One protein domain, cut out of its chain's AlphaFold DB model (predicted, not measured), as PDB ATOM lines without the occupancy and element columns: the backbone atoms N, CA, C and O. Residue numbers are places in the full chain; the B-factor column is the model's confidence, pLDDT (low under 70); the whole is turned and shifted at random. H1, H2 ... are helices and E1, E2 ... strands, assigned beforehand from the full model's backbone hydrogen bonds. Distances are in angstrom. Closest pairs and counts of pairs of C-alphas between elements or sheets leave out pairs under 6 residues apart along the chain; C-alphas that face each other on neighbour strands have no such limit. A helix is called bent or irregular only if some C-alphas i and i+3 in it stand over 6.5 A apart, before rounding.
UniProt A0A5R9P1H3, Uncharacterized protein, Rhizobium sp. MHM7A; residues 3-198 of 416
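Overview. This is residues 3 to 198 of the 416 residues of an uncharacterized protein of Rhizobium sp. MHM7A (UniProt A0A5R9P1H3). Two lobes built of strands lie one after the other along the longest axis, and the long bent hairpin E1 and E2 runs through both. In one lobe, residues 3 to 7 of E1, residues 26 to 34 of E2, E3 to E6 and E8 to E10 curl into a loose barrel, not fully closed between E6 and E8; in the other, E13, E14, E16, E17 and the rest of the hairpin make a layer partly covered by the small sheet of E11, E12 and E15. The printed part has 196 residues with one named helix and 17 named strands, in the order E1, E2, H1, then E3 to E17, and its class is mostly strand. The large sheet is branched and mixed; the small one runs E11, E12, E15, all antiparallel. The whole is compact, with a radius of gyration of the C-alphas of 16.9 A, and spans 54 by 36 by 31 A, only just elongated.

Arrangement. The large sheet is strongly twisted, its C-alphas up to 15.1 A off its best plane. E1, residues 3 to 16, bends by 62 degrees at residue 7, and E2, residues 19 to 34, by 67 degrees at residue 26; in this antiparallel hairpin N 8 and O 27 are 2.8 A apart. E2 lies on one side of E1; on the other side are E10, residues 106 to 113, and E17, residues 191 to 197, both parallel to E1, with N 5 and O 112 at 2.8 A and N 13 and O 194 at 2.8 A. E8, residues 78 to 85, is antiparallel to E2, with N 32 and O 81 at 2.8 A, and forms a hairpin with E7, residues 73 to 75, with N 73 and O 80 at 2.9 A. E9, residues 96 to 101, forms a hairpin with E10, N 99 and O 107 being 2.8 A apart, and is antiparallel to E3, residues 42 to 47, with N 46 and O 98 at 2.8 A. E3, E4 of residues 50 to 55, E5 of residues 60 to 62 and E6 of residues 67 to 69 form a meander, each strand the antiparallel neighbour of the one before; N 52 and O 45 are 2.9 A apart, N 55 and O 60 2.8 A, N 61 and O 68 2.8 A. The closest C-alphas of E6 and E8, Asp 68 and Phe 84, are 7.3 A apart. H1, residues 36 to 39, is on this sheet at a height of 5.9 A, only just over none of its strands; it is too short for any O i to N i+4 pair, and its one O i to N i+3 pair is within range. E17 has E1 on one side and E16, residues 176 to 183, on the other side; E16 is the antiparallel neighbour of E17 and of E13, residues 141 to 149, and E13 is that of E14, residues 152 to 160, with N 181 and O 193, N 144 and O 180, and N 145 and O 156 each 2.8 A apart. E12, residues 132 to 137, is the inner strand between E11, residues 122 to 126, and E15, residues 163 to 168, with N 124 and O 134 at 3.0 A and N 135 and O 165 at 2.9 A. The two sheets form a sandwich, two sheets face to face, with best planes 14 degrees apart where they face each other.

Along the chain. E1 begins at C-alpha 3, (120.204, 52.261, 90.868), and is 36.3 A long; E2 is 41.5 A. E14 is 25.9 A, E13 25.5 A, E16 22.6 A, E8 22.3 A, E10 21.8 A and E17 19.3 A, the last ending at C-alpha 197, (119.817, 69.500, 117.312).

Size, cuts and confidence. The C-alphas of Arg 105 and Val 128 are the two farthest apart, 54.4 A. The printed part has no cut, and no link is long. The mean pLDDT of the printed part is 76.7; 48 residues are under 70, among them residues 13 to 21, 125 to 132 and 168 to 177.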
ATOM      1  N   ALA A   3     120.997  51.412  89.989       93.12
ATOM      2  CA  ALA A   3     120.204  52.261  90.868       93.12
ATOM      3  C   ALA A   3     119.252  51.404  91.710       93.12
ATOM      4  O   ALA A   3     118.654  50.454  91.207       93.12
ATOM      5  N   VAL A   4     119.110  51.749  92.983       91.06
ATOM      6  CA  VAL A   4     118.125  51.170  93.897       91.06
ATOM      7  C   VAL A   4     117.223  52.293  94.376       91.06
ATOM      8  O   VAL A   4     117.716  53.335  94.805       91.06
ATOM      9  N   ILE A   5     115.916  52.082  94.277       90.19
ATOM     10  CA  ILE A   5     114.892  53.020  94.724       90.19
ATOM     11  C   ILE A   5     114.226  52.399  95.947       90.19
ATOM     12  O   ILE A   5     113.740  51.269  95.862       90.19
ATOM     13  N   ALA A   6     114.204  53.100  97.075       86.88
ATOM     14  CA  ALA A   6     113.572  52.599  98.294       86.88
ATOM     15  C   ALA A   6     112.536  53.596  98.832       86.88
ATOM     16  O   ALA A   6     112.765  54.807  98.777       86.88
ATOM     17  N   PRO A   7     111.396  53.121  99.362       86.75
ATOM     18  CA  PRO A   7     110.567  53.934 100.239       86.75
ATOM     19  C   PRO A   7     111.343  54.209 101.522       86.75
ATOM     20  O   PRO A   7     111.854  53.287 102.147       86.75
ATOM     21  N   HIS A   8     111.403  55.470 101.915       82.44
ATOM     22  CA  HIS A   8     112.117  55.931 103.089       82.44
ATOM     23  C   HIS A   8     111.136  56.610 104.032       82.44
ATOM     24  O   HIS A   8     110.409  57.534 103.658       82.44
ATOM     25  N   LEU A   9     111.099  56.133 105.269       81.81
ATOM     26  CA  LEU A   9     110.340  56.766 106.329       81.81
ATOM     27  C   LEU A   9     111.297  57.454 107.297       81.81
ATOM     28  O   LEU A   9     112.082  56.782 107.960       81.81
ATOM     29  N   THR A  10     111.169  58.770 107.433       79.62
ATOM     30  CA  THR A  10     111.934  59.543 108.415       79.62
ATOM     31  C   THR A  10     111.042  59.930 109.588       79.62
ATOM     32  O   THR A  10     110.072  60.677 109.430       79.62
ATOM     33  N   ASP A  11     111.406  59.480 110.785       79.25
ATOM     34  CA  ASP A  11     110.853  59.964 112.049       79.25
ATOM     35  C   ASP A  11     111.831  60.977 112.659       79.25
ATOM     36  O   ASP A  11     112.788  60.636 113.360       79.25
ATOM     37  N   LEU A  12     111.598  62.257 112.379       75.62
ATOM     38  CA  LEU A  12     112.450  63.358 112.804       75.62
ATOM     39  C   LEU A  12     111.955  63.963 114.119       75.62
ATOM     40  O   LEU A  12     110.856  64.506 114.203       75.62
ATOM     41  N   THR A  13     112.816  63.973 115.132       66.75
ATOM     42  CA  THR A  13     112.660  64.818 116.318       66.75
ATOM     43  C   THR A  13     113.669  65.960 116.273       66.75
ATOM     44  O   THR A  13     114.879  65.735 116.321       66.75
ATOM     45  N   ARG A  14     113.181  67.199 116.188       62.62
ATOM     46  CA  ARG A  14     113.991  68.420 116.267       62.62
ATOM     47  C   ARG A  14     113.973  68.950 117.688       62.62
ATOM     48  O   ARG A  14     112.921  69.331 118.189       62.62
ATOM     49  N   TYR A  15     115.133  69.019 118.317       57.31
ATOM     50  CA  TYR A  15     115.296  69.629 119.629       57.31
ATOM     51  C   TYR A  15     115.595  71.113 119.440       57.31
ATOM     52  O   TYR A  15     116.630  71.474 118.879       57.31
ATOM     53  N   THR A  16     114.653  71.953 119.872       48.31
ATOM     54  CA  THR A  16     114.748  73.420 119.849       48.31
ATOM     55  C   THR A  16     114.600  73.972 121.268       48.31
ATOM     56  O   THR A  16     114.236  73.236 122.188       48.31
ATOM     57  N   GLY A  17     114.830  75.268 121.465       41.25
ATOM     58  CA  GLY A  17     114.602  75.956 122.736       41.25
ATOM     59  C   GLY A  17     113.135  75.945 123.186       41.25
ATOM     60  O   GLY A  17     112.861  76.065 124.375       41.25
ATOM     61  N   ASN A  18     112.190  75.704 122.270       39.25
ATOM     62  CA  ASN A  18     110.766  75.514 122.581       39.25
ATOM     63  C   ASN A  18     110.399  74.056 122.923       39.25
ATOM     64  O   ASN A  18     109.221  73.731 123.079       39.25
ATOM     65  N   GLY A  19     111.395  73.173 123.032       45.41
ATOM     66  CA  GLY A  19     111.213  71.741 123.229       45.41
ATOM     67  C   GLY A  19     111.289  70.933 121.926       45.41
ATOM     68  O   GLY A  19     111.638  71.469 120.865       45.41
ATOM     69  N   PRO A  20     111.029  69.616 122.008       57.81
ATOM     70  CA  PRO A  20     111.100  68.725 120.862       57.81
ATOM     71  C   PRO A  20     109.877  68.883 119.951       57.81
ATOM     72  O   PRO A  20     108.745  68.664 120.380       57.81
ATOM     73  N   ASP A  21     110.122  69.184 118.681       59.75
ATOM     74  CA  ASP A  21     109.140  69.096 117.601       59.75
ATOM     75  C   ASP A  21     109.307  67.759 116.874       59.75
ATOM     76  O   ASP A  21     110.433  67.329 116.606       59.75
ATOM     77  N   ARG A  22     108.200  67.080 116.578       71.50
ATOM     78  CA  ARG A  22     108.211  65.777 115.912       71.50
ATOM     79  C   ARG A  22     107.543  65.896 114.563       71.50
ATOM     80  O   ARG A  22     106.374  66.257 114.472       71.50
ATOM     81  N   HIS A  23     108.279  65.508 113.535       73.25
ATOM     82  CA  HIS A  23     107.792  65.454 112.173       73.25
ATOM     83  C   HIS A  23     108.048  64.070 111.600       73.25
ATOM     84  O   HIS A  23     109.113  63.494 111.807       73.25
ATOM     85  N   ARG A  24     107.063  63.549 110.879       78.62
ATOM     86  CA  ARG A  24     107.175  62.284 110.165       78.62
ATOM     87  C   ARG A  24     107.014  62.564 108.683       78.62
ATOM     88  O   ARG A  24     106.012  63.154 108.276       78.62
ATOM     89  N   SER A  25     107.992  62.143 107.895       78.12
ATOM     90  CA  SER A  25     107.980  62.275 106.440       78.12
ATOM     91  C   SER A  25     108.119  60.916 105.778       78.12
ATOM     92  O   SER A  25     108.874  60.058 106.225       78.12
ATOM     93  N   GLU A  26     107.363  60.738 104.703       81.12
ATOM     94  CA  GLU A  26     107.566  59.658 103.746       81.12
ATOM     95  C   GLU A  26     108.236  60.266 102.519       81.12
ATOM     96  O   GLU A  26     107.767  61.276 101.984       81.12
ATOM     97  N   GLU A  27     109.338  59.665 102.100       81.00
ATOM     98  CA  GLU A  27     110.130  60.082 100.954       81.00
ATOM     99  C   GLU A  27     110.666  58.863 100.195       81.00
ATOM    100  O   GLU A  27     110.453  57.714 100.588       81.00
ATOM    101  N   ALA A  28     111.322  59.101  99.066       85.00
ATOM    102  CA  ALA A  28     112.008  58.075  98.300       85.00
ATOM    103  C   ALA A  28     113.512  58.291  98.436       85.00
ATOM    104  O   ALA A  28     113.970  59.432  98.430       85.00
ATOM    105  N   THR A  29     114.294  57.221  98.499       87.81
ATOM    106  CA  THR A  29     115.745  57.310  98.313       87.81
ATOM    107  C   THR A  29     116.130  56.739  96.963       87.81
ATOM    108  O   THR A  29     115.599  55.721  96.520       87.81
ATOM    109  N   VAL A  30     117.085  57.396  96.311       90.88
ATOM    110  CA  VAL A  30     117.774  56.878  95.131       90.88
ATOM    111  C   VAL A  30     119.213  56.597  95.528       90.88
ATOM    112  O   VAL A  30     119.956  57.501  95.902       90.88
ATOM    113  N   SER A  31     119.601  55.329  95.449       91.94
ATOM    114  CA  SER A  31     120.943  54.858  95.785       91.94
ATOM    115  C   SER A  31     121.653  54.368  94.530       91.94
ATOM    116  O   SER A  31     121.221  53.401  93.901       91.94
ATOM    117  N   ILE A  32     122.751  55.022  94.158       94.50
ATOM    118  CA  ILE A  32     123.587  54.633  93.022       94.50
ATOM    119  C   ILE A  32     124.754  53.800  93.527       94.50
ATOM    120  O   ILE A  32     125.555  54.260  94.339       94.50
ATOM    121  N   ILE A  33     124.858  52.578  93.017       93.25
ATOM    122  CA  ILE A  33     125.869  51.604  93.423       93.25
ATOM    123  C   ILE A  33     126.896  51.473  92.304       93.25
ATOM    124  O   ILE A  33     126.555  51.212  91.139       93.25
ATOM    125  N   GLY A  34     128.165  51.677  92.642       92.44
ATOM    126  CA  GLY A  34     129.245  51.749  91.668       92.44
ATOM    127  C   GLY A  34     130.627  51.793  92.304       92.44
ATOM    128  O   GLY A  34     130.798  51.507  93.483       92.44
ATOM    129  N   ARG A  35     131.630  52.140  91.494       92.81
ATOM    130  CA  ARG A  35     132.971  52.451  91.996       92.81
ATOM    131  C   ARG A  35     132.982  53.888  92.499       92.81
ATOM    132  O   ARG A  35     132.449  54.762  91.817       92.81
ATOM    133  N   LEU A  36     133.657  54.155  93.616       92.56
ATOM    134  CA  LEU A  36     133.783  55.503  94.180       92.56
ATOM    135  C   LEU A  36     134.217  56.574  93.165       92.56
ATOM    136  O   LEU A  36     133.739  57.705  93.216       92.56
ATOM    137  N   GLU A  37     135.126  56.227  92.252       92.19
ATOM    138  CA  GLU A  37     135.599  57.133  91.200       92.19
ATOM    139  C   GLU A  37     134.465  57.580  90.277       92.19
ATOM    140  O   GLU A  37     134.364  58.773  90.003       92.19
ATOM    141  N   ASP A  38     133.594  56.653  89.868       92.62
ATOM    142  CA  ASP A  38     132.437  56.938  89.018       92.62
ATOM    143  C   ASP A  38     131.390  57.756  89.787       92.62
ATOM    144  O   ASP A  38     130.888  58.752  89.275       92.62
ATOM    145  N   LEU A  39     131.108  57.393  91.046       93.56
ATOM    146  CA  LEU A  39     130.136  58.108  91.887       93.56
ATOM    147  C   LEU A  39     130.524  59.578  92.099       93.56
ATOM    148  O   LEU A  39     129.672  60.462  92.063       93.56
ATOM    149  N   ARG A  40     131.824  59.860  92.248       92.00
ATOM    150  CA  ARG A  40     132.373  61.223  92.372       92.00
ATOM    151  C   ARG A  40     132.326  62.040  91.078       92.00
ATOM    152  O   ARG A  40     132.658  63.223  91.104       92.00
ATOM    153  N   GLN A  41     131.966  61.427  89.950       93.44
ATOM    154  CA  GLN A  41     131.726  62.140  88.695       93.44
ATOM    155  C   GLN A  41     130.251  62.494  88.487       93.44
ATOM    156  O   GLN A  41     129.973  63.249  87.564       93.44
ATOM    157  N   ILE A  42     129.306  61.973  89.276       94.38
ATOM    158  CA  ILE A  42     127.872  62.251  89.084       94.38
ATOM    159  C   ILE A  42     127.585  63.695  89.507       94.38
ATOM    160  O   ILE A  42     127.748  64.026  90.670       94.38
ATOM    161  N   GLU A  43     127.156  64.565  88.604       93.31
ATOM    162  CA  GLU A  43     126.792  65.952  88.925       93.31
ATOM    163  C   GLU A  43     125.294  66.137  89.129       93.31
ATOM    164  O   GLU A  43     124.895  67.045  89.851       93.31
ATOM    165  N   GLU A  44     124.463  65.302  88.507       94.69
ATOM    166  CA  GLU A  44     123.009  65.389  88.635       94.69
ATOM    167  C   GLU A  44     122.371  64.004  88.659       94.69
ATOM    168  O   GLU A  44     122.853  63.071  88.007       94.69
ATOM    169  N   ILE A  45     121.277  63.902  89.411       93.12
ATOM    170  CA  ILE A  45     120.398  62.741  89.467       93.12
ATOM    171  C   ILE A  45     118.973  63.203  89.167       93.12
ATOM    172  O   ILE A  45     118.453  64.101  89.833       93.12
ATOM    173  N   ASP A  46     118.355  62.553  88.187       92.19
ATOM    174  CA  ASP A  46     116.971  62.747  87.776       92.19
ATOM    175  C   ASP A  46     116.148  61.506  88.123       92.19
ATOM    176  O   ASP A  46     116.517  60.380  87.775       92.19
ATOM    177  N   TYR A  47     115.009  61.703  88.779       89.31
ATOM    178  CA  TYR A  47     114.039  60.642  89.024       89.31
ATOM    179  C   TYR A  47     112.626  61.220  89.074       89.31
ATOM    180  O   TYR A  47     112.354  62.124  89.863       89.31
ATOM    181  N   ALA A  48     111.722  60.686  88.247       86.94
ATOM    182  CA  ALA A  48     110.381  61.238  88.046       86.94
ATOM    183  C   ALA A  48     110.425  62.748  87.716       86.94
ATOM    184  O   ALA A  48     110.981  63.136  86.690       86.94
ATOM    185  N   ASP A  49     109.840  63.599  88.560       83.06
ATOM    186  CA  ASP A  49     109.851  65.061  88.450       83.06
ATOM    187  C   ASP A  49     110.926  65.737  89.324       83.06
ATOM    188  O   ASP A  49     111.012  66.969  89.361       83.06
ATOM    189  N   TYR A  50     111.765  64.953  90.009       84.25
ATOM    190  CA  TYR A  50     112.860  65.454  90.833       84.25
ATOM    191  C   TYR A  50     114.161  65.551  90.051       84.25
ATOM    192  O   TYR A  50     114.597  64.610  89.390       84.25
ATOM    193  N   HIS A  51     114.811  66.695  90.236       87.12
ATOM    194  CA  HIS A  51     116.153  66.981  89.766       87.12
ATOM    195  C   HIS A  51     117.021  67.373  90.958       87.12
ATOM    196  O   HIS A  51     116.679  68.305  91.698       87.12
ATOM    197  N   VAL A  52     118.134  66.672  91.150       85.00
ATOM    198  CA  VAL A  52     119.059  66.915  92.258       85.00
ATOM    199  C   VAL A  52     120.458  67.147  91.714       85.00
ATOM    200  O   VAL A  52     121.019  66.274  91.058       85.00
ATOM    201  N   CYS A  53     121.048  68.299  92.035       88.50
ATOM    202  CA  CYS A  53     122.441  68.583  91.694       88.50
ATOM    203  C   CYS A  53     123.365  68.179  92.844       88.50
ATOM    204  O   CYS A  53     123.086  68.474  94.005       88.50
ATOM    205  N   LEU A  54     124.504  67.574  92.533       80.38
ATOM    206  CA  LEU A  54     125.492  67.138  93.508       80.38
ATOM    207  C   LEU A  54     126.689  68.086  93.543       80.38
ATOM    208  O   LEU A  54     127.331  68.367  92.532       80.38
ATOM    209  N   ASP A  55     127.019  68.556  94.742       76.94
ATOM    210  CA  ASP A  55     128.236  69.306  95.023       76.94
ATOM    211  C   ASP A  55     129.198  68.427  95.822       76.94
ATOM    212  O   ASP A  55     129.106  68.326  97.045       76.94
ATOM    213  N   HIS A  56     130.147  67.803  95.124       79.06
ATOM    214  CA  HIS A  56     131.150  66.927  95.738       79.06
ATOM    215  C   HIS A  56     132.137  67.661  96.643       79.06
ATOM    216  O   HIS A  56     132.681  67.050  97.559       79.06
ATOM    217  N   ALA A  57     132.389  68.951  96.396       72.38
ATOM    218  CA  ALA A  57     133.312  69.729  97.219       72.38
ATOM    219  C   ALA A  57     132.694  70.028  98.589       72.38
ATOM    220  O   ALA A  57     133.382  69.980  99.606       72.38
ATOM    221  N   GLN A  58     131.388  70.298  98.612       58.88
ATOM    222  CA  GLN A  58     130.623  70.532  99.838       58.88
ATOM    223  C   GLN A  58     129.995  69.258 100.422       58.88
ATOM    224  O   GLN A  58     129.520  69.282 101.556       58.88
ATOM    225  N   GLN A  59     130.018  68.162  99.660       70.50
ATOM    226  CA  GLN A  59     129.411  66.867  99.974       70.50
ATOM    227  C   GLN A  59     127.891  66.946 100.177       70.50
ATOM    228  O   GLN A  59     127.346  66.446 101.162       70.50
ATOM    229  N   ARG A  60     127.201  67.614  99.244       74.88
ATOM    230  CA  ARG A  60     125.766  67.920  99.344       74.88
ATOM    231  C   ARG A  60     124.989  67.554  98.089       74.88
ATOM    232  O   ARG A  60     125.440  67.824  96.979       74.88
ATOM    233  N   ALA A  61     123.780  67.054  98.291       72.12
ATOM    234  CA  ALA A  61     122.701  67.047  97.320       72.12
ATOM    235  C   ALA A  61     121.915  68.356  97.453       72.12
ATOM    236  O   ALA A  61     121.463  68.727  98.537       72.12
ATOM    237  N   ARG A  62     121.792  69.103  96.358       75.50
ATOM    238  CA  ARG A  62     121.056  70.365  96.293       75.50
ATOM    239  C   ARG A  62     119.679  70.101  95.709       75.50
ATOM    240  O   ARG A  62     119.548  69.830  94.515       75.50
ATOM    241  N   HIS A  63     118.665  70.215  96.556       69.88
ATOM    242  CA  HIS A  63     117.264  70.176  96.161       69.88
ATOM    243  C   HIS A  63     116.747  71.597  95.942       69.88
ATOM    244  O   HIS A  63     117.418  72.592  96.225       69.88
ATOM    245  N   ARG A  64     115.502  71.707  95.474       63.22
ATOM    246  CA  ARG A  64     114.854  72.999  95.218       63.22
ATOM    247  C   ARG A  64     114.730  73.883  96.467       63.22
ATOM    248  O   ARG A  64     114.765  75.105  96.348       63.22
ATOM    249  N   HIS A  65     114.529  73.281  97.639       56.75
ATOM    250  CA  HIS A  65     114.171  74.002  98.868       56.75
ATOM    251  C   HIS A  65     115.130  73.766 100.039       56.75
ATOM    252  O   HIS A  65     115.066  74.491 101.031       56.75
ATOM    253  N   HIS A  66     116.017  72.779  99.938       61.06
ATOM    254  CA  HIS A  66     116.929  72.376 101.004       61.06
ATOM    255  C   HIS A  66     118.131  71.625 100.422       61.06
ATOM    256  O   HIS A  66     118.140  71.281  99.241       61.06
ATOM    257  N   HIS A  67     119.158  71.391 101.240       63.34
ATOM    258  CA  HIS A  67     120.311  70.574 100.863       63.34
ATOM    259  C   HIS A  67     120.467  69.420 101.852       63.34
ATOM    260  O   HIS A  67     120.420  69.661 103.060       63.34
ATOM    261  N   ASP A  68     120.743  68.228 101.335       69.44
ATOM    262  CA  ASP A  68     121.008  67.025 102.124       69.44
ATOM    263  C   ASP A  68     122.471  66.584 101.964       69.44
ATOM    264  O   ASP A  68     123.118  66.948 100.977       69.44
ATOM    265  N   PRO A  69     123.048  65.835 102.919       71.56
ATOM    266  CA  PRO A  69     124.340  65.187 102.718       71.56
ATOM    267  C   PRO A  69     124.309  64.240 101.519       71.56
ATOM    268  O   PRO A  69     123.359  63.488 101.332       71.56
ATOM    269  N   ALA A  70     125.376  64.264 100.725       79.50
ATOM    270  CA  ALA A  70     125.589  63.335  99.618       79.50
ATOM    271  C   ALA A  70     127.021  62.801  99.687       79.50
ATOM    272  O   ALA A  70     127.905  63.211  98.931       79.50
ATOM    273  N   ILE A  71     127.267  61.931 100.666       82.19
ATOM    274  CA  ILE A  71     128.580  61.349 100.942       82.19
ATOM    275  C   ILE A  71     128.540  59.873 100.539       82.19
ATOM    276  O   ILE A  71     127.749  59.118 101.099       82.19
ATOM    277  N   PRO A  72     129.381  59.429  99.586       87.31
ATOM    278  CA  PRO A  72     129.474  58.011  99.282       87.31
ATOM    279  C   PRO A  72     129.945  57.204 100.497       87.31
ATOM    280  O   PRO A  72     130.945  57.564 101.127       87.31
ATOM    281  N   PHE A  73     129.280  56.087 100.775       83.19
ATOM    282  CA  PHE A  73     129.644  55.149 101.835       83.19
ATOM    283  C   PHE A  73     129.894  53.748 101.271       83.19
ATOM    284  O   PHE A  73     129.536  53.438 100.133       83.19
ATOM    285  N   LYS A  74     130.546  52.891 102.061       81.88
ATOM    286  CA  LYS A  74     130.849  51.514 101.658       81.88
ATOM    287  C   LYS A  74     129.744  50.560 102.080       81.88
ATOM    288  O   LYS A  74     129.389  50.518 103.254       81.88
ATOM    289  N   LEU A  75     129.305  49.721 101.148       81.00
ATOM    290  CA  LEU A  75     128.413  48.595 101.394       81.00
ATOM    291  C   LEU A  75     129.088  47.300 100.928       81.00
ATOM    292  O   LEU A  75     129.129  46.977  99.740       81.00
ATOM    293  N   GLY A  76     129.667  46.554 101.871       80.00
ATOM    294  CA  GLY A  76     130.490  45.388 101.541       80.00
ATOM    295  C   GLY A  76     131.701  45.779 100.684       80.00
ATOM    296  O   GLY A  76     132.582  46.502 101.147       80.00
ATOM    297  N   ASN A  77     131.743  45.295  99.438       82.38
ATOM    298  CA  ASN A  77     132.796  45.613  98.462       82.38
ATOM    299  C   ASN A  77     132.374  46.677  97.431       82.38
ATOM    300  O   ASN A  77     133.122  46.931  96.487       82.38
ATOM    301  N   GLU A  78     131.183  47.259  97.577       87.88
ATOM    302  CA  GLU A  78     130.644  48.283  96.681       87.88
ATOM    303  C   GLU A  78     130.627  49.653  97.375       87.88
ATOM    304  O   GLU A  78     130.567  49.738  98.604       87.88
ATOM    305  N   ASP A  79     130.671  50.729  96.589       90.75
ATOM    306  CA  ASP A  79     130.413  52.084  97.070       90.75
ATOM    307  C   ASP A  79     128.984  52.487  96.685       90.75
ATOM    308  O   ASP A  79     128.491  52.143  95.603       90.75
ATOM    309  N   VAL A  80     128.323  53.227  97.571       89.44
ATOM    310  CA  VAL A  80     126.936  53.665  97.413       89.44
ATOM    311  C   VAL A  80     126.859  55.169  97.614       89.44
ATOM    312  O   VAL A  80     127.371  55.693  98.598       89.44
ATOM    313  N   LEU A  81     126.205  55.859  96.684       91.25
ATOM    314  CA  LEU A  81     125.812  57.256  96.821       91.25
ATOM    315  C   LEU A  81     124.295  57.320  96.947       91.25
ATOM    316  O   LEU A  81     123.589  56.989  95.995       91.25
ATOM    317  N   GLN A  82     123.809  57.729  98.113       89.44
ATOM    318  CA  GLN A  82     122.386  57.837  98.404       89.44
ATOM    319  C   GLN A  82     121.933  59.298  98.372       89.44
ATOM    320  O   GLN A  82     122.632  60.182  98.863       89.44
ATOM    321  N   VAL A  83     120.758  59.534  97.791       88.25
ATOM    322  CA  VAL A  83     120.085  60.834  97.742       88.25
ATOM    323  C   VAL A  83     118.636  60.667  98.188       88.25
ATOM    324  O   VAL A  83     117.958  59.734  97.753       88.25
ATOM    325  N   PHE A  84     118.163  61.583  99.032       84.50
ATOM    326  CA  PHE A  84     116.803  61.611  99.571       84.50
ATOM    327  C   PHE A  84     115.917  62.526  98.722       84.50
ATOM    328  O   PHE A  84     116.315  63.624  98.354       84.50
ATOM    329  N   LEU A  85     114.712  62.087  98.380       82.44
ATOM    330  CA  LEU A  85     113.770  62.821  97.535       82.44
ATOM    331  C   LEU A  85     112.564  63.243  98.374       82.44
ATOM    332  O   LEU A  85     111.498  62.626  98.326       82.44
ATOM    333  N   TYR A  86     112.769  64.287  99.178       72.12
ATOM    334  CA  TYR A  86     111.809  64.746 100.183       72.12
ATOM    335  C   TYR A  86     110.406  64.979  99.611       72.12
ATOM    336  O   TYR A  86     110.216  65.806  98.722       72.12
ATOM    337  N   GLY A  87     109.405  64.292 100.168       71.00
ATOM    338  CA  GLY A  87     108.000  64.431  99.773       71.00
ATOM    339  C   GLY A  87     107.593  63.658  98.514       71.00
ATOM    340  O   GLY A  87     106.425  63.730  98.127       71.00
ATOM    341  N   LEU A  88     108.508  62.908  97.892       77.81
ATOM    342  CA  LEU A  88     108.199  61.982  96.803       77.81
ATOM    343  C   LEU A  88     107.973  60.574  97.359       77.81
ATOM    344  O   LEU A  88     108.817  60.051  98.074       77.81
ATOM    345  N   LYS A  89     106.870  59.920  96.995       78.75
ATOM    346  CA  LYS A  89     106.710  58.479  97.244       78.75
ATOM    347  C   LYS A  89     107.262  57.705  96.048       78.75
ATOM    348  O   LYS A  89     106.976  58.121  94.926       78.75
ATOM    349  N   PRO A  90     108.005  56.599  96.246       72.88
ATOM    350  CA  PRO A  90     108.464  55.788  95.127       72.88
ATOM    351  C   PRO A  90     107.278  55.316  94.290       72.88
ATOM    352  O   PRO A  90     106.332  54.739  94.831       72.88
ATOM    353  N   ASP A  91     107.343  55.547  92.982       76.06
ATOM    354  CA  ASP A  91     106.366  55.013  92.044       76.06
ATOM    355  C   ASP A  91     106.916  53.703  91.458       76.06
ATOM    356  O   ASP A  91     107.943  53.727  90.772       76.06
ATOM    357  N   PRO A  92     106.270  52.549  91.711       71.81
ATOM    358  CA  PRO A  92     106.712  51.272  91.170       71.81
ATOM    359  C   PRO A  92     106.680  51.174  89.644       71.81
ATOM    360  O   PRO A  92     107.322  50.279  89.090       71.81
ATOM    361  N   GLU A  93     105.980  52.079  88.963       76.88
ATOM    362  CA  GLU A  93     105.939  52.151  87.503       76.88
ATOM    363  C   GLU A  93     107.073  53.015  86.922       76.88
ATOM    364  O   GLU A  93     107.448  52.840  85.759       76.88
ATOM    365  N   VAL A  94     107.686  53.889  87.730       79.19
ATOM    366  CA  VAL A  94     108.810  54.748  87.328       79.19
ATOM    367  C   VAL A  94     110.103  54.189  87.914       79.19
ATOM    368  O   VAL A  94     110.451  54.430  89.066       79.19
ATOM    369  N   LEU A  95     110.838  53.434  87.096       83.44
ATOM    370  CA  LEU A  95     112.087  52.766  87.489       83.44
ATOM    371  C   LEU A  95     113.297  53.247  86.691       83.44
ATOM    372  O   LEU A  95     114.301  52.550  86.633       83.44
ATOM    373  N   GLU A  96     113.221  54.390  86.023       91.56
ATOM    374  CA  GLU A  96     114.376  54.951  85.324       91.56
ATOM    375  C   GLU A  96     114.984  56.075  86.160       91.56
ATOM    376  O   GLU A  96     114.279  56.984  86.591       91.56
ATOM    377  N   VAL A  97     116.293  55.993  86.393       93.62
ATOM    378  CA  VAL A  97     117.073  57.038  87.057       93.62
ATOM    379  C   VAL A  97     118.044  57.624  86.042       93.62
ATOM    380  O   VAL A  97     118.915  56.919  85.526       93.62
ATOM    381  N   GLY A  98     117.889  58.912  85.755       94.94
ATOM    382  CA  GLY A  98     118.808  59.669  84.918       94.94
ATOM    383  C   GLY A  98     120.018  60.121  85.728       94.94
ATOM    384  O   GLY A  98     119.886  60.550  86.870       94.94
ATOM    385  N   LEU A  99     121.208  60.020  85.143       96.38
ATOM    386  CA  LEU A  99     122.446  60.538  85.712       96.38
ATOM    387  C   LEU A  99     123.133  61.438  84.698       96.38
ATOM    388  O   LEU A  99     123.331  61.032  83.547       96.38
ATOM    389  N   ARG A 100     123.592  62.605  85.149       95.56
ATOM    390  CA  ARG A 100     124.544  63.425  84.399       95.56
ATOM    391  C   ARG A 100     125.906  63.367  85.063       95.56
ATOM    392  O   ARG A 100     126.036  63.632  86.254       95.56
ATOM    393  N   MET A 101     126.924  63.029  84.285       94.44
ATOM    394  CA  MET A 101     128.311  62.996  84.737       94.44
ATOM    395  C   MET A 101     129.008  64.330  84.450       94.44
ATOM    396  O   MET A 101     128.643  65.048  83.522       94.44
ATOM    397  N   LYS A 102     130.093  64.601  85.172       90.38
ATOM    398  CA  LYS A 102     130.963  65.778  85.024       90.38
ATOM    399  C   LYS A 102     131.593  65.932  83.644       90.38
ATOM    400  O   LYS A 102     131.904  67.039  83.212       90.38
ATOM    401  N   ASP A 103     131.794  64.825  82.937       89.38
ATOM    402  CA  ASP A 103     132.286  64.829  81.556       89.38
ATOM    403  C   ASP A 103     131.182  65.103  80.516       89.38
ATOM    404  O   ASP A 103     131.441  65.057  79.313       89.38
ATOM    405  N   GLY A 104     129.959  65.395  80.968       88.00
ATOM    406  CA  GLY A 104     128.802  65.678  80.130       88.00
ATOM    407  C   GLY A 104     128.103  64.434  79.584       88.00
ATOM    408  O   GLY A 104     127.182  64.576  78.785       88.00
ATOM    409  N   ARG A 105     128.506  63.213  79.968       92.62
ATOM    410  CA  ARG A 105     127.768  61.998  79.594       92.62
ATOM    411  C   ARG A 105     126.480  61.868  80.397       92.62
ATOM    412  O   ARG A 105     126.450  62.133  81.596       92.62
ATOM    413  N   HIS A 106     125.443  61.378  79.724       92.88
ATOM    414  CA  HIS A 106     124.151  61.067  80.322       92.88
ATOM    415  C   HIS A 106     123.948  59.554  80.332       92.88
ATOM    416  O   HIS A 106     124.202  58.880  79.329       92.88
ATOM    417  N   PHE A 107     123.480  59.028  81.458       91.56
ATOM    418  CA  PHE A 107     123.135  57.622  81.621       91.56
ATOM    419  C   PHE A 107     121.693  57.512  82.093       91.56
ATOM    420  O   PHE A 107     121.273  58.262  82.965       91.56
ATOM    421  N   ALA A 108     120.966  56.541  81.555       92.31
ATOM    422  CA  ALA A 108     119.726  56.064  82.145       92.31
ATOM    423  C   ALA A 108     120.028  54.720  82.811       92.31
ATOM    424  O   ALA A 108     120.477  53.775  82.154       92.31
ATOM    425  N   LEU A 109     119.843  54.647  84.125       93.12
ATOM    426  CA  LEU A 109     119.948  53.410  84.880       93.12
ATOM    427  C   LEU A 109     118.554  52.848  85.116       93.12
ATOM    428  O   LEU A 109     117.655  53.553  85.572       93.12
ATOM    429  N   LYS A 110     118.398  51.548  84.866       88.75
ATOM    430  CA  LYS A 110     117.224  50.820  85.334       88.75
ATOM    431  C   LYS A 110     117.354  50.606  86.843       88.75
ATOM    432  O   LYS A 110     118.324  50.004  87.304       88.75
ATOM    433  N   GLY A 111     116.390  51.135  87.577       85.75
ATOM    434  CA  GLY A 111     116.227  51.022  89.011       85.75
ATOM    435  C   GLY A 111     115.606  49.691  89.422       85.75
ATOM    436  O   GLY A 111     114.802  49.095  88.701       85.75
ATOM    437  N   GLU A 112     115.986  49.240  90.608       89.94
ATOM    438  CA  GLU A 112     115.379  48.117  91.319       89.94
ATOM    439  C   GLU A 112     114.689  48.654  92.574       89.94
ATOM    440  O   GLU A 112     115.251  49.508  93.261       89.94
ATOM    441  N   ILE A 113     113.490  48.160  92.892       87.00
ATOM    442  CA  ILE A 113     112.811  48.557  94.129       87.00
ATOM    443  C   ILE A 113     113.328  47.733  95.295       87.00
ATOM    444  O   ILE A 113     113.234  46.503  95.289       87.00
ATOM    445  N   HIS A 114     113.823  48.427  96.314       87.00
ATOM    446  CA  HIS A 114     114.035  47.849  97.629       87.00
ATOM    447  C   HIS A 114     112.718  47.907  98.418       87.00
ATOM    448  O   HIS A 114     112.117  48.979  98.505       87.00
ATOM    449  N   PRO A 115     112.218  46.781  98.954       82.62
ATOM    450  CA  PRO A 115     110.989  46.786  99.734       82.62
ATOM    451  C   PRO A 115     111.198  47.510 101.065       82.62
ATOM    452  O   PRO A 115     112.257  47.396 101.673       82.62
ATOM    453  N   GLN A 116     110.159  48.189 101.550       77.56
ATOM    454  CA  GLN A 116     110.183  48.780 102.885       77.56
ATOM    455  C   GLN A 116     110.356  47.688 103.947       77.56
ATOM    456  O   GLN A 116     109.587  46.723 103.974       77.56
ATOM    457  N   GLN A 117     111.316  47.858 104.853       74.00
ATOM    458  CA  GLN A 117     111.456  46.986 106.017       74.00
ATOM    459  C   GLN A 117     110.645  47.501 107.215       74.00
ATOM    460  O   GLN A 117     110.722  48.671 107.587       74.00
ATOM    461  N   GLU A 118     109.887  46.614 107.865       68.81
ATOM    462  CA  GLU A 118     109.164  46.923 109.106       68.81
ATOM    463  C   GLU A 118     110.030  46.631 110.342       68.81
ATOM    464  O   GLU A 118     109.762  45.716 111.122       68.81
ATOM    465  N   VAL A 119     111.086  47.419 110.539       70.62
ATOM    466  CA  VAL A 119     111.895  47.361 111.764       70.62
ATOM    467  C   VAL A 119     111.360  48.382 112.766       70.62
ATOM    468  O   VAL A 119     111.043  49.512 112.411       70.62
ATOM    469  N   LYS A 120     111.234  47.993 114.039       75.25
ATOM    470  CA  LYS A 120     110.844  48.901 115.127       75.25
ATOM    471  C   LYS A 120     111.930  48.920 116.187       75.25
ATOM    472  O   LYS A 120     112.277  47.878 116.737       75.25
ATOM    473  N   PHE A 121     112.401  50.112 116.514       76.44
ATOM    474  CA  PHE A 121     113.284  50.361 117.644       76.44
ATOM    475  C   PHE A 121     112.829  51.624 118.374       76.44
ATOM    476  O   PHE A 121     112.076  52.439 117.838       76.44
ATOM    477  N   LEU A 122     113.247  51.764 119.627       78.75
ATOM    478  CA  LEU A 122     112.962  52.941 120.434       78.75
ATOM    479  C   LEU A 122     114.203  53.825 120.479       78.75
ATOM    480  O   LEU A 122     115.293  53.353 120.785       78.75
ATOM    481  N   SER A 123     114.016  55.117 120.232       70.94
ATOM    482  CA  SER A 123     115.033  56.130 120.487       70.94
ATOM    483  C   SER A 123     114.402  57.332 121.175       70.94
ATOM    484  O   SER A 123     113.351  57.831 120.761       70.94
ATOM    485  N   ARG A 124     115.011  57.783 122.271       72.69
ATOM    486  CA  ARG A 124     114.557  58.961 123.014       72.69
ATOM    487  C   ARG A 124     115.726  59.683 123.656       72.69
ATOM    488  O   ARG A 124     116.629  59.055 124.195       72.69
ATOM    489  N   MET A 125     115.646  61.005 123.700       66.19
ATOM    490  CA  MET A 125     116.522  61.792 124.563       66.19
ATOM    491  C   MET A 125     116.047  61.691 126.016       66.19
ATOM    492  O   MET A 125     114.850  61.769 126.298       66.19
ATOM    493  N   SER A 126     116.994  61.487 126.921       47.81
ATOM    494  CA  SER A 126     116.850  61.392 128.367       47.81
ATOM    495  C   SER A 126     117.824  62.378 128.998       47.81
ATOM    496  O   SER A 126     119.009  62.340 128.690       47.81
ATOM    497  N   GLY A 127     117.337  63.238 129.888       46.12
ATOM    498  CA  GLY A 127     118.198  64.132 130.658       46.12
ATOM    499  C   GLY A 127     117.547  65.473 130.941       46.12
ATOM    500  O   GLY A 127     117.077  66.149 130.031       46.12
ATOM    501  N   VAL A 128     117.508  65.826 132.224       38.91
ATOM    502  CA  VAL A 128     117.189  67.177 132.705       38.91
ATOM    503  C   VAL A 128     118.466  68.034 132.747       38.91
ATOM    504  O   VAL A 128     118.359  69.250 132.640       38.91
ATOM    505  N   ASP A 129     119.649  67.394 132.792       33.28
ATOM    506  CA  ASP A 129     120.955  68.052 132.958       33.28
ATOM    507  C   ASP A 129     122.061  67.553 131.980       33.28
ATOM    508  O   ASP A 129     122.894  68.359 131.578       33.28
ATOM    509  N   ASP A 130     122.020  66.298 131.487       40.78
ATOM    510  CA  ASP A 130     122.968  65.751 130.488       40.78
ATOM    511  C   ASP A 130     122.232  65.234 129.239       40.78
ATOM    512  O   ASP A 130     121.334  64.397 129.347       40.78
ATOM    513  N   TRP A 131     122.595  65.698 128.038       53.69
ATOM    514  CA  TRP A 131     121.966  65.264 126.782       53.69
ATOM    515  C   TRP A 131     122.342  63.806 126.474       53.69
ATOM    516  O   TRP A 131     123.314  63.541 125.775       53.69
ATOM    517  N   THR A 132     121.576  62.844 126.986       62.41
ATOM    518  CA  THR A 132     121.812  61.411 126.752       62.41
ATOM    519  C   THR A 132     120.740  60.844 125.831       62.41
ATOM    520  O   THR A 132     119.548  61.000 126.079       62.41
ATOM    521  N   MET A 133     121.126  60.156 124.762       74.81
ATOM    522  CA  MET A 133     120.201  59.417 123.908       74.81
ATOM    523  C   MET A 133     120.105  57.968 124.383       74.81
ATOM    524  O   MET A 133     121.103  57.257 124.452       74.81
ATOM    525  N   VAL A 134     118.895  57.518 124.695       82.12
ATOM    526  CA  VAL A 134     118.600  56.123 125.022       82.12
ATOM    527  C   VAL A 134     118.040  55.449 123.780       82.12
ATOM    528  O   VAL A 134     116.969  55.832 123.303       82.12
ATOM    529  N   VAL A 135     118.742  54.425 123.300       85.56
ATOM    530  CA  VAL A 135     118.341  53.602 122.153       85.56
ATOM    531  C   VAL A 135     118.096  52.179 122.628       85.56
ATOM    532  O   VAL A 135     118.922  51.614 123.338       85.56
ATOM    533  N   GLU A 136     116.978  51.581 122.240       88.88
ATOM    534  CA  GLU A 136     116.650  50.189 122.543       88.88
ATOM    535  C   GLU A 136     116.178  49.480 121.276       88.88
ATOM    536  O   GLU A 136     115.230  49.916 120.620       88.88
ATOM    537  N   THR A 137     116.859  48.392 120.919       89.25
ATOM    538  CA  THR A 137     116.647  47.689 119.650       89.25
ATOM    539  C   THR A 137     116.827  46.178 119.787       89.25
ATOM    540  O   THR A 137     117.666  45.705 120.556       89.25
ATOM    541  N   ALA A 138     116.049  45.407 119.024       89.44
ATOM    542  CA  ALA A 138     116.178  43.950 118.925       89.44
ATOM    543  C   ALA A 138     117.134  43.507 117.801       89.44
ATOM    544  O   ALA A 138     117.596  42.366 117.799       89.44
ATOM    545  N   THR A 139     117.441  44.403 116.862       88.94
ATOM    546  CA  THR A 139     118.331  44.174 115.718       88.94
ATOM    547  C   THR A 139     119.483  45.182 115.727       88.94
ATOM    548  O   THR A 139     119.386  46.218 116.393       88.94
ATOM    549  N   PRO A 140     120.605  44.900 115.045       88.56
ATOM    550  CA  PRO A 140     121.684  45.872 114.923       88.56
ATOM    551  C   PRO A 140     121.216  47.144 114.197       88.56
ATOM    552  O   PRO A 140     120.490  47.058 113.207       88.56
ATOM    553  N   LEU A 141     121.651  48.312 114.673       86.19
ATOM    554  CA  LEU A 141     121.369  49.612 114.053       86.19
ATOM    555  C   LEU A 141     122.666  50.310 113.654       86.19
ATOM    556  O   LEU A 141     123.646  50.272 114.400       86.19
ATOM    557  N   ASP A 142     122.649  51.007 112.530       85.31
ATOM    558  CA  ASP A 142     123.646  52.011 112.197       85.31
ATOM    559  C   ASP A 142     123.292  53.334 112.874       85.31
ATOM    560  O   ASP A 142     122.210  53.885 112.677       85.31
ATOM    561  N   LEU A 143     124.221  53.848 113.682       84.19
ATOM    562  CA  LEU A 143     124.207  55.216 114.182       84.19
ATOM    563  C   LEU A 143     125.100  56.067 113.286       84.19
ATOM    564  O   LEU A 143     126.326  55.932 113.313       84.19
ATOM    565  N   ILE A 144     124.482  56.967 112.535       81.75
ATOM    566  CA  ILE A 144     125.153  57.942 111.684       81.75
ATOM    567  C   ILE A 144     125.065  59.302 112.374       81.75
ATOM    568  O   ILE A 144     123.989  59.858 112.584       81.75
ATOM    569  N   ILE A 145     126.215  59.847 112.747       77.50
ATOM    570  CA  ILE A 145     126.334  61.181 113.329       77.50
ATOM    571  C   ILE A 145     126.664  62.142 112.195       77.50
ATOM    572  O   ILE A 145     127.786  62.134 111.681       77.50
ATOM    573  N   GLN A 146     125.688  62.961 111.815       73.31
ATOM    574  CA  GLN A 146     125.830  63.988 110.791       73.31
ATOM    575  C   GLN A 146     126.164  65.327 111.448       73.31
ATOM    576  O   GLN A 146     125.494  65.759 112.387       73.31
ATOM    577  N   SER A 147     127.170  66.016 110.922       64.00
ATOM    578  CA  SER A 147     127.543  67.358 111.357       64.00
ATOM    579  C   SER A 147     127.873  68.245 110.162       64.00
ATOM    580  O   SER A 147     128.472  67.792 109.193       64.00
ATOM    581  N   LYS A 148     127.507  69.522 110.225       54.12
ATOM    582  CA  LYS A 148     127.870  70.524 109.215       54.12
ATOM    583  C   LYS A 148     128.782  71.572 109.830       54.12
ATOM    584  O   LYS A 148     128.376  72.224 110.781       54.12
ATOM    585  N   VAL A 149     129.980  71.775 109.299       51.41
ATOM    586  CA  VAL A 149     130.885  72.842 109.764       51.41
ATOM    587  C   VAL A 149     131.236  73.711 108.569       51.41
ATOM    588  O   VAL A 149     131.851  73.227 107.618       51.41
ATOM    589  N   GLY A 150     130.807  74.974 108.577       49.31
ATOM    590  CA  GLY A 150     130.921  75.822 107.399       49.31
ATOM    591  C   GLY A 150     130.125  75.260 106.216       49.31
ATOM    592  O   GLY A 150     128.968  74.829 106.288       49.31
ATOM    593  N   THR A 151     130.782  75.201 105.063       48.75
ATOM    594  CA  THR A 151     130.172  74.713 103.824       48.75
ATOM    595  C   THR A 151     130.241  73.198 103.640       48.75
ATOM    596  O   THR A 151     129.697  72.726 102.648       48.75
ATOM    597  N   GLN A 152     130.823  72.432 104.568       51.38
ATOM    598  CA  GLN A 152     131.041  70.993 104.393       51.38
ATOM    599  C   GLN A 152     130.186  70.143 105.347       51.38
ATOM    600  O   GLN A 152     130.114  70.421 106.546       51.38
ATOM    601  N   GLU A 153     129.564  69.089 104.811       62.97
ATOM    602  CA  GLU A 153     128.940  68.017 105.602       62.97
ATOM    603  C   GLU A 153     129.978  66.974 106.030       62.97
ATOM    604  O   GLU A 153     130.886  66.633 105.276       62.97
ATOM    605  N   LYS A 154     129.839  66.435 107.240       69.38
ATOM    606  CA  LYS A 154     130.664  65.353 107.779       69.38
ATOM    607  C   LYS A 154     129.773  64.302 108.410       69.38
ATOM    608  O   LYS A 154     128.824  64.635 109.119       69.38
ATOM    609  N   GLU A 155     130.138  63.042 108.218       76.81
ATOM    610  CA  GLU A 155     129.443  61.907 108.810       76.81
ATOM    611  C   GLU A 155     130.428  60.968 109.494       76.81
ATOM    612  O   GLU A 155     131.530  60.722 109.000       76.81
ATOM    613  N   THR A 156     130.022  60.443 110.645       76.06
ATOM    614  CA  THR A 156     130.690  59.306 111.281       76.06
ATOM    615  C   THR A 156     129.658  58.226 111.547       76.06
ATOM    616  O   THR A 156     128.551  58.523 111.983       76.06
ATOM    617  N   GLN A 157     130.014  56.978 111.263       79.25
ATOM    618  CA  GLN A 157     129.114  55.838 111.394       79.25
ATOM    619  C   GLN A 157     129.638  54.880 112.458       79.25
ATOM    620  O   GLN A 157     130.836  54.589 112.523       79.25
ATOM    621  N   ARG A 158     128.730  54.373 113.289       83.25
ATOM    622  CA  ARG A 158     129.007  53.353 114.297       83.25
ATOM    623  C   ARG A 158     127.874  52.335 114.328       83.25
ATOM    624  O   ARG A 158     126.713  52.710 114.425       83.25
ATOM    625  N   LEU A 159     128.228  51.055 114.371       87.44
ATOM    626  CA  LEU A 159     127.268  49.978 114.591       87.44
ATOM    627  C   LEU A 159     126.876  49.887 116.077       87.44
ATOM    628  O   LEU A 159     127.741  49.802 116.958       87.44
ATOM    629  N   LEU A 160     125.574  49.860 116.350       87.62
ATOM    630  CA  LEU A 160     124.983  49.551 117.647       87.62
ATOM    631  C   LEU A 160     124.454  48.107 117.628       87.62
ATOM    632  O   LEU A 160     123.576  47.795 116.822       87.62
ATOM    633  N   PRO A 161     124.960  47.203 118.488       91.50
ATOM    634  CA  PRO A 161     124.443  45.839 118.559       91.50
ATOM    635  C   PRO A 161     123.037  45.801 119.194       91.50
ATOM    636  O   PRO A 161     122.624  46.777 119.819       91.50
ATOM    637  N   PRO A 162     122.307  44.677 119.103       93.12
ATOM    638  CA  PRO A 162     121.038  44.500 119.809       93.12
ATOM    639  C   PRO A 162     121.156  44.771 121.317       93.12
ATOM    640  O   PRO A 162     122.152  44.404 121.944       93.12
ATOM    641  N   GLY A 163     120.127  45.385 121.902       92.62
ATOM    642  CA  GLY A 163     120.054  45.725 123.322       92.62
ATOM    643  C   GLY A 163     119.703  47.189 123.579       92.62
ATOM    644  O   GLY A 163     119.237  47.907 122.693       92.62
ATOM    645  N   ARG A 164     119.923  47.621 124.825       91.19
ATOM    646  CA  ARG A 164     119.734  49.002 125.273       91.19
ATOM    647  C   ARG A 164     121.081  49.708 125.383       91.19
ATOM    648  O   ARG A 164     121.992  49.197 126.029       91.19
ATOM    649  N   HIS A 165     121.157  50.903 124.817       86.38
ATOM    650  CA  HIS A 165     122.331  51.766 124.797       86.38
ATOM    651  C   HIS A 165     121.983  53.127 125.372       86.38
ATOM    652  O   HIS A 165     120.919  53.676 125.085       86.38
ATOM    653  N   GLU A 166     122.904  53.679 126.149       83.62
ATOM    654  CA  GLU A 166     122.854  55.062 126.612       83.62
ATOM    655  C   GLU A 166     124.062  55.769 126.005       83.62
ATOM    656  O   GLU A 166     125.211  55.387 126.229       83.62
ATOM    657  N   LEU A 167     123.779  56.717 125.121       73.44
ATOM    658  CA  LEU A 167     124.757  57.402 124.296       73.44
ATOM    659  C   LEU A 167     124.822  58.850 124.750       73.44
ATOM    660  O   LEU A 167     123.842  59.585 124.636       73.44
ATOM    661  N   GLU A 168     125.975  59.262 125.256       63.00
ATOM    662  CA  GLU A 168     126.213  60.665 125.562       63.00
ATOM    663  C   GLU A 168     126.250  61.473 124.258       63.00
ATOM    664  O   GLU A 168     126.963  61.128 123.310       63.00
ATOM    665  N   VAL A 169     125.459  62.542 124.191       56.34
ATOM    666  CA  VAL A 169     125.457  63.466 123.059       56.34
ATOM    667  C   VAL A 169     126.385  64.622 123.391       56.34
ATOM    668  O   VAL A 169     126.007  65.575 124.072       56.34
ATOM    669  N   HIS A 170     127.623  64.536 122.909       49.19
ATOM    670  CA  HIS A 170     128.601  65.590 123.143       49.19
ATOM    671  C   HIS A 170     128.230  66.873 122.376       49.19
ATOM    672  O   HIS A 170     127.864  66.806 121.198       49.19
ATOM    673  N   PRO A 171     128.368  68.060 122.993       42.53
ATOM    674  CA  PRO A 171     128.199  69.325 122.292       42.53
ATOM    675  C   PRO A 171     129.321  69.499 121.253       42.53
ATOM    676  O   PRO A 171     130.472  69.741 121.609       42.53
ATOM    677  N   TRP A 172     128.991  69.376 119.965       38.69
ATOM    678  CA  TRP A 172     129.934  69.526 118.851       38.69
ATOM    679  C   TRP A 172     129.758  70.887 118.155       38.69
ATOM    680  O   TRP A 172     128.635  71.321 117.905       38.69
ATOM    681  N   PHE A 173     130.861  71.555 117.791       40.56
ATOM    682  CA  PHE A 173     130.840  72.769 116.963       40.56
ATOM    683  C   PHE A 173     130.364  72.454 115.536       40.56
ATOM    684  O   PHE A 173     131.159  72.012 114.706       40.56
ATOM    685  N   CYS A 174     129.071  72.626 115.252       39.91
ATOM    686  CA  CYS A 174     128.516  72.457 113.909       39.91
ATOM    687  C   CYS A 174     127.195  73.227 113.720       39.91
ATOM    688  O   CYS A 174     126.393  73.368 114.637       39.91
ATOM    689  N   GLU A 175     126.983  73.734 112.506       44.62
ATOM    690  CA  GLU A 175     125.791  74.456 112.036       44.62
ATOM    691  C   GLU A 175     124.536  73.573 112.027       44.62
ATOM    692  O   GLU A 175     123.410  74.060 112.092       44.62
ATOM    693  N   ARG A 176     124.738  72.260 111.925       54.03
ATOM    694  CA  ARG A 176     123.714  71.223 112.016       54.03
ATOM    695  C   ARG A 176     124.354  70.021 112.680       54.03
ATOM    696  O   ARG A 176     125.400  69.588 112.204       54.03
ATOM    697  N   TYR A 177     123.718  69.484 113.715       61.09
ATOM    698  CA  TYR A 177     124.087  68.213 114.326       61.09
ATOM    699  C   TYR A 177     122.878  67.287 114.295       61.09
ATOM    700  O   TYR A 177     121.793  67.676 114.729       61.09
ATOM    701  N   ALA A 178     123.036  66.075 113.779       70.38
ATOM    702  CA  ALA A 178     121.975  65.084 113.797       70.38
ATOM    703  C   ALA A 178     122.519  63.696 114.127       70.38
ATOM    704  O   ALA A 178     123.576  63.297 113.647       70.38
ATOM    705  N   LEU A 179     121.760  62.962 114.933       73.88
ATOM    706  CA  LEU A 179     121.955  61.544 115.197       73.88
ATOM    707  C   LEU A 179     120.886  60.795 114.406       73.88
ATOM    708  O   LEU A 179     119.701  60.900 114.722       73.88
ATOM    709  N   CYS A 180     121.302  60.087 113.368       83.00
ATOM    710  CA  CYS A 180     120.443  59.270 112.527       83.00
ATOM    711  C   CYS A 180     120.617  57.801 112.909       83.00
ATOM    712  O   CYS A 180     121.742  57.317 113.016       83.00
ATOM    713  N   LEU A 181     119.510  57.103 113.131       82.69
ATOM    714  CA  LEU A 181     119.476  55.676 113.421       82.69
ATOM    715  C   LEU A 181     118.721  54.962 112.307       82.69
ATOM    716  O   LEU A 181     117.562  55.295 112.060       82.69
ATOM    717  N   SER A 182     119.349  53.955 111.712       85.12
ATOM    718  CA  SER A 182     118.754  53.134 110.653       85.12
ATOM    719  C   SER A 182     119.072  51.651 110.883       85.12
ATOM    720  O   SER A 182     120.089  51.346 111.510       85.12
ATOM    721  N   PRO A 183     118.235  50.699 110.433       83.50
ATOM    722  CA  PRO A 183     118.566  49.274 110.504       83.50
ATOM    723  C   PRO A 183     119.856  48.954 109.738       83.50
ATOM    724  O   PRO A 183     120.002  49.342 108.583       83.50
ATOM    725  N   ALA A 184     120.800  48.242 110.362       82.56
ATOM    726  CA  ALA A 184     122.104  47.971 109.741       82.56
ATOM    727  C   ALA A 184     122.033  46.951 108.584       82.56
ATOM    728  O   ALA A 184     122.941  46.855 107.759       82.56
ATOM    729  N   ASP A 185     120.968  46.152 108.536       79.44
ATOM    730  CA  ASP A 185     120.639  45.235 107.444       79.44
ATOM    731  C   ASP A 185     119.829  45.902 106.319       79.44
ATOM    732  O   ASP A 185     119.502  45.251 105.322       79.44
ATOM    733  N   ASP A 186     119.565  47.204 106.441       79.06
ATOM    734  CA  ASP A 186     118.913  48.022 105.427       79.06
ATOM    735  C   ASP A 186     119.731  49.284 105.097       79.06
ATOM    736  O   ASP A 186     119.411  50.397 105.527       79.06
ATOM    737  N   PRO A 187     120.787  49.143 104.280       70.00
ATOM    738  CA  PRO A 187     121.671  50.250 103.923       70.00
ATOM    739  C   PRO A 187     121.009  51.274 102.990       70.00
ATOM    740  O   PRO A 187     121.581  52.330 102.737       70.00
ATOM    741  N   PHE A 188     119.829  50.965 102.444       74.44
ATOM    742  CA  PHE A 188     119.037  51.896 101.635       74.44
ATOM    743  C   PHE A 188     118.063  52.703 102.503       74.44
ATOM    744  O   PHE A 188     117.421  53.635 102.010       74.44
ATOM    745  N   GLY A 189     118.030  52.382 103.801       63.66
ATOM    746  CA  GLY A 189     117.404  53.138 104.861       63.66
ATOM    747  C   GLY A 189     115.896  53.165 104.733       63.66
ATOM    748  O   GLY A 189     115.345  54.243 104.671       63.66
ATOM    749  N   SER A 190     115.173  52.047 104.716       71.94
ATOM    750  CA  SER A 190     113.699  52.123 104.664       71.94
ATOM    751  C   SER A 190     113.082  52.862 105.861       71.94
ATOM    752  O   SER A 190     111.948  53.341 105.789       71.94
ATOM    753  N   LEU A 191     113.827  52.956 106.965       79.19
ATOM    754  CA  LEU A 191     113.487  53.709 108.164       79.19
ATOM    755  C   LEU A 191     114.724  54.456 108.679       79.19
ATOM    756  O   LEU A 191     115.745  53.827 108.951       79.19
ATOM    757  N   GLU A 192     114.593  55.763 108.897       81.31
ATOM    758  CA  GLU A 192     115.533  56.581 109.668       81.31
ATOM    759  C   GLU A 192     114.794  57.233 110.842       81.31
ATOM    760  O   GLU A 192     113.804  57.943 110.668       81.31
ATOM    761  N   VAL A 193     115.299  57.043 112.061       79.81
ATOM    762  CA  VAL A 193     114.912  57.872 113.209       79.81
ATOM    763  C   VAL A 193     115.999  58.910 113.421       79.81
ATOM    764  O   VAL A 193     117.149  58.574 113.707       79.81
ATOM    765  N   LYS A 194     115.634  60.184 113.296       80.50
ATOM    766  CA  LYS A 194     116.581  61.299 113.305       80.50
ATOM    767  C   LYS A 194     116.352  62.203 114.501       80.50
ATOM    768  O   LYS A 194     115.288  62.794 114.655       80.50
ATOM    769  N   HIS A 195     117.381  62.387 115.313       69.00
ATOM    770  CA  HIS A 195     117.418  63.390 116.371       69.00
ATOM    771  C   HIS A 195     118.279  64.552 115.892       69.00
ATOM    772  O   HIS A 195     119.500  64.441 115.838       69.00
ATOM    773  N   SER A 196     117.638  65.651 115.497       65.88
ATOM    774  CA  SER A 196     118.324  66.853 115.026       65.88
ATOM    775  C   SER A 196     118.382  67.893 116.132       65.88
ATOM    776  O   SER A 196     117.369  68.193 116.768       65.88
ATOM    777  N   PHE A 197     119.560  68.460 116.333       55.00
ATOM    778  CA  PHE A 197     119.817  69.500 117.312       55.00
ATOM    779  C   PHE A 197     120.125  70.773 116.543       55.00
ATOM    780  O   PHE A 197     121.090  70.846 115.777       55.00
ATOM    781  N   ILE A 198     119.256  71.763 116.715       45.88
ATOM    782  CA  ILE A 198     119.392  73.071 116.087       45.88
ATOM    783  C   ILE A 198     119.649  74.044 117.230       45.88
ATOM    784  O   ILE A 198     118.842  74.133 118.154       45.88
TER     785      ILE A 198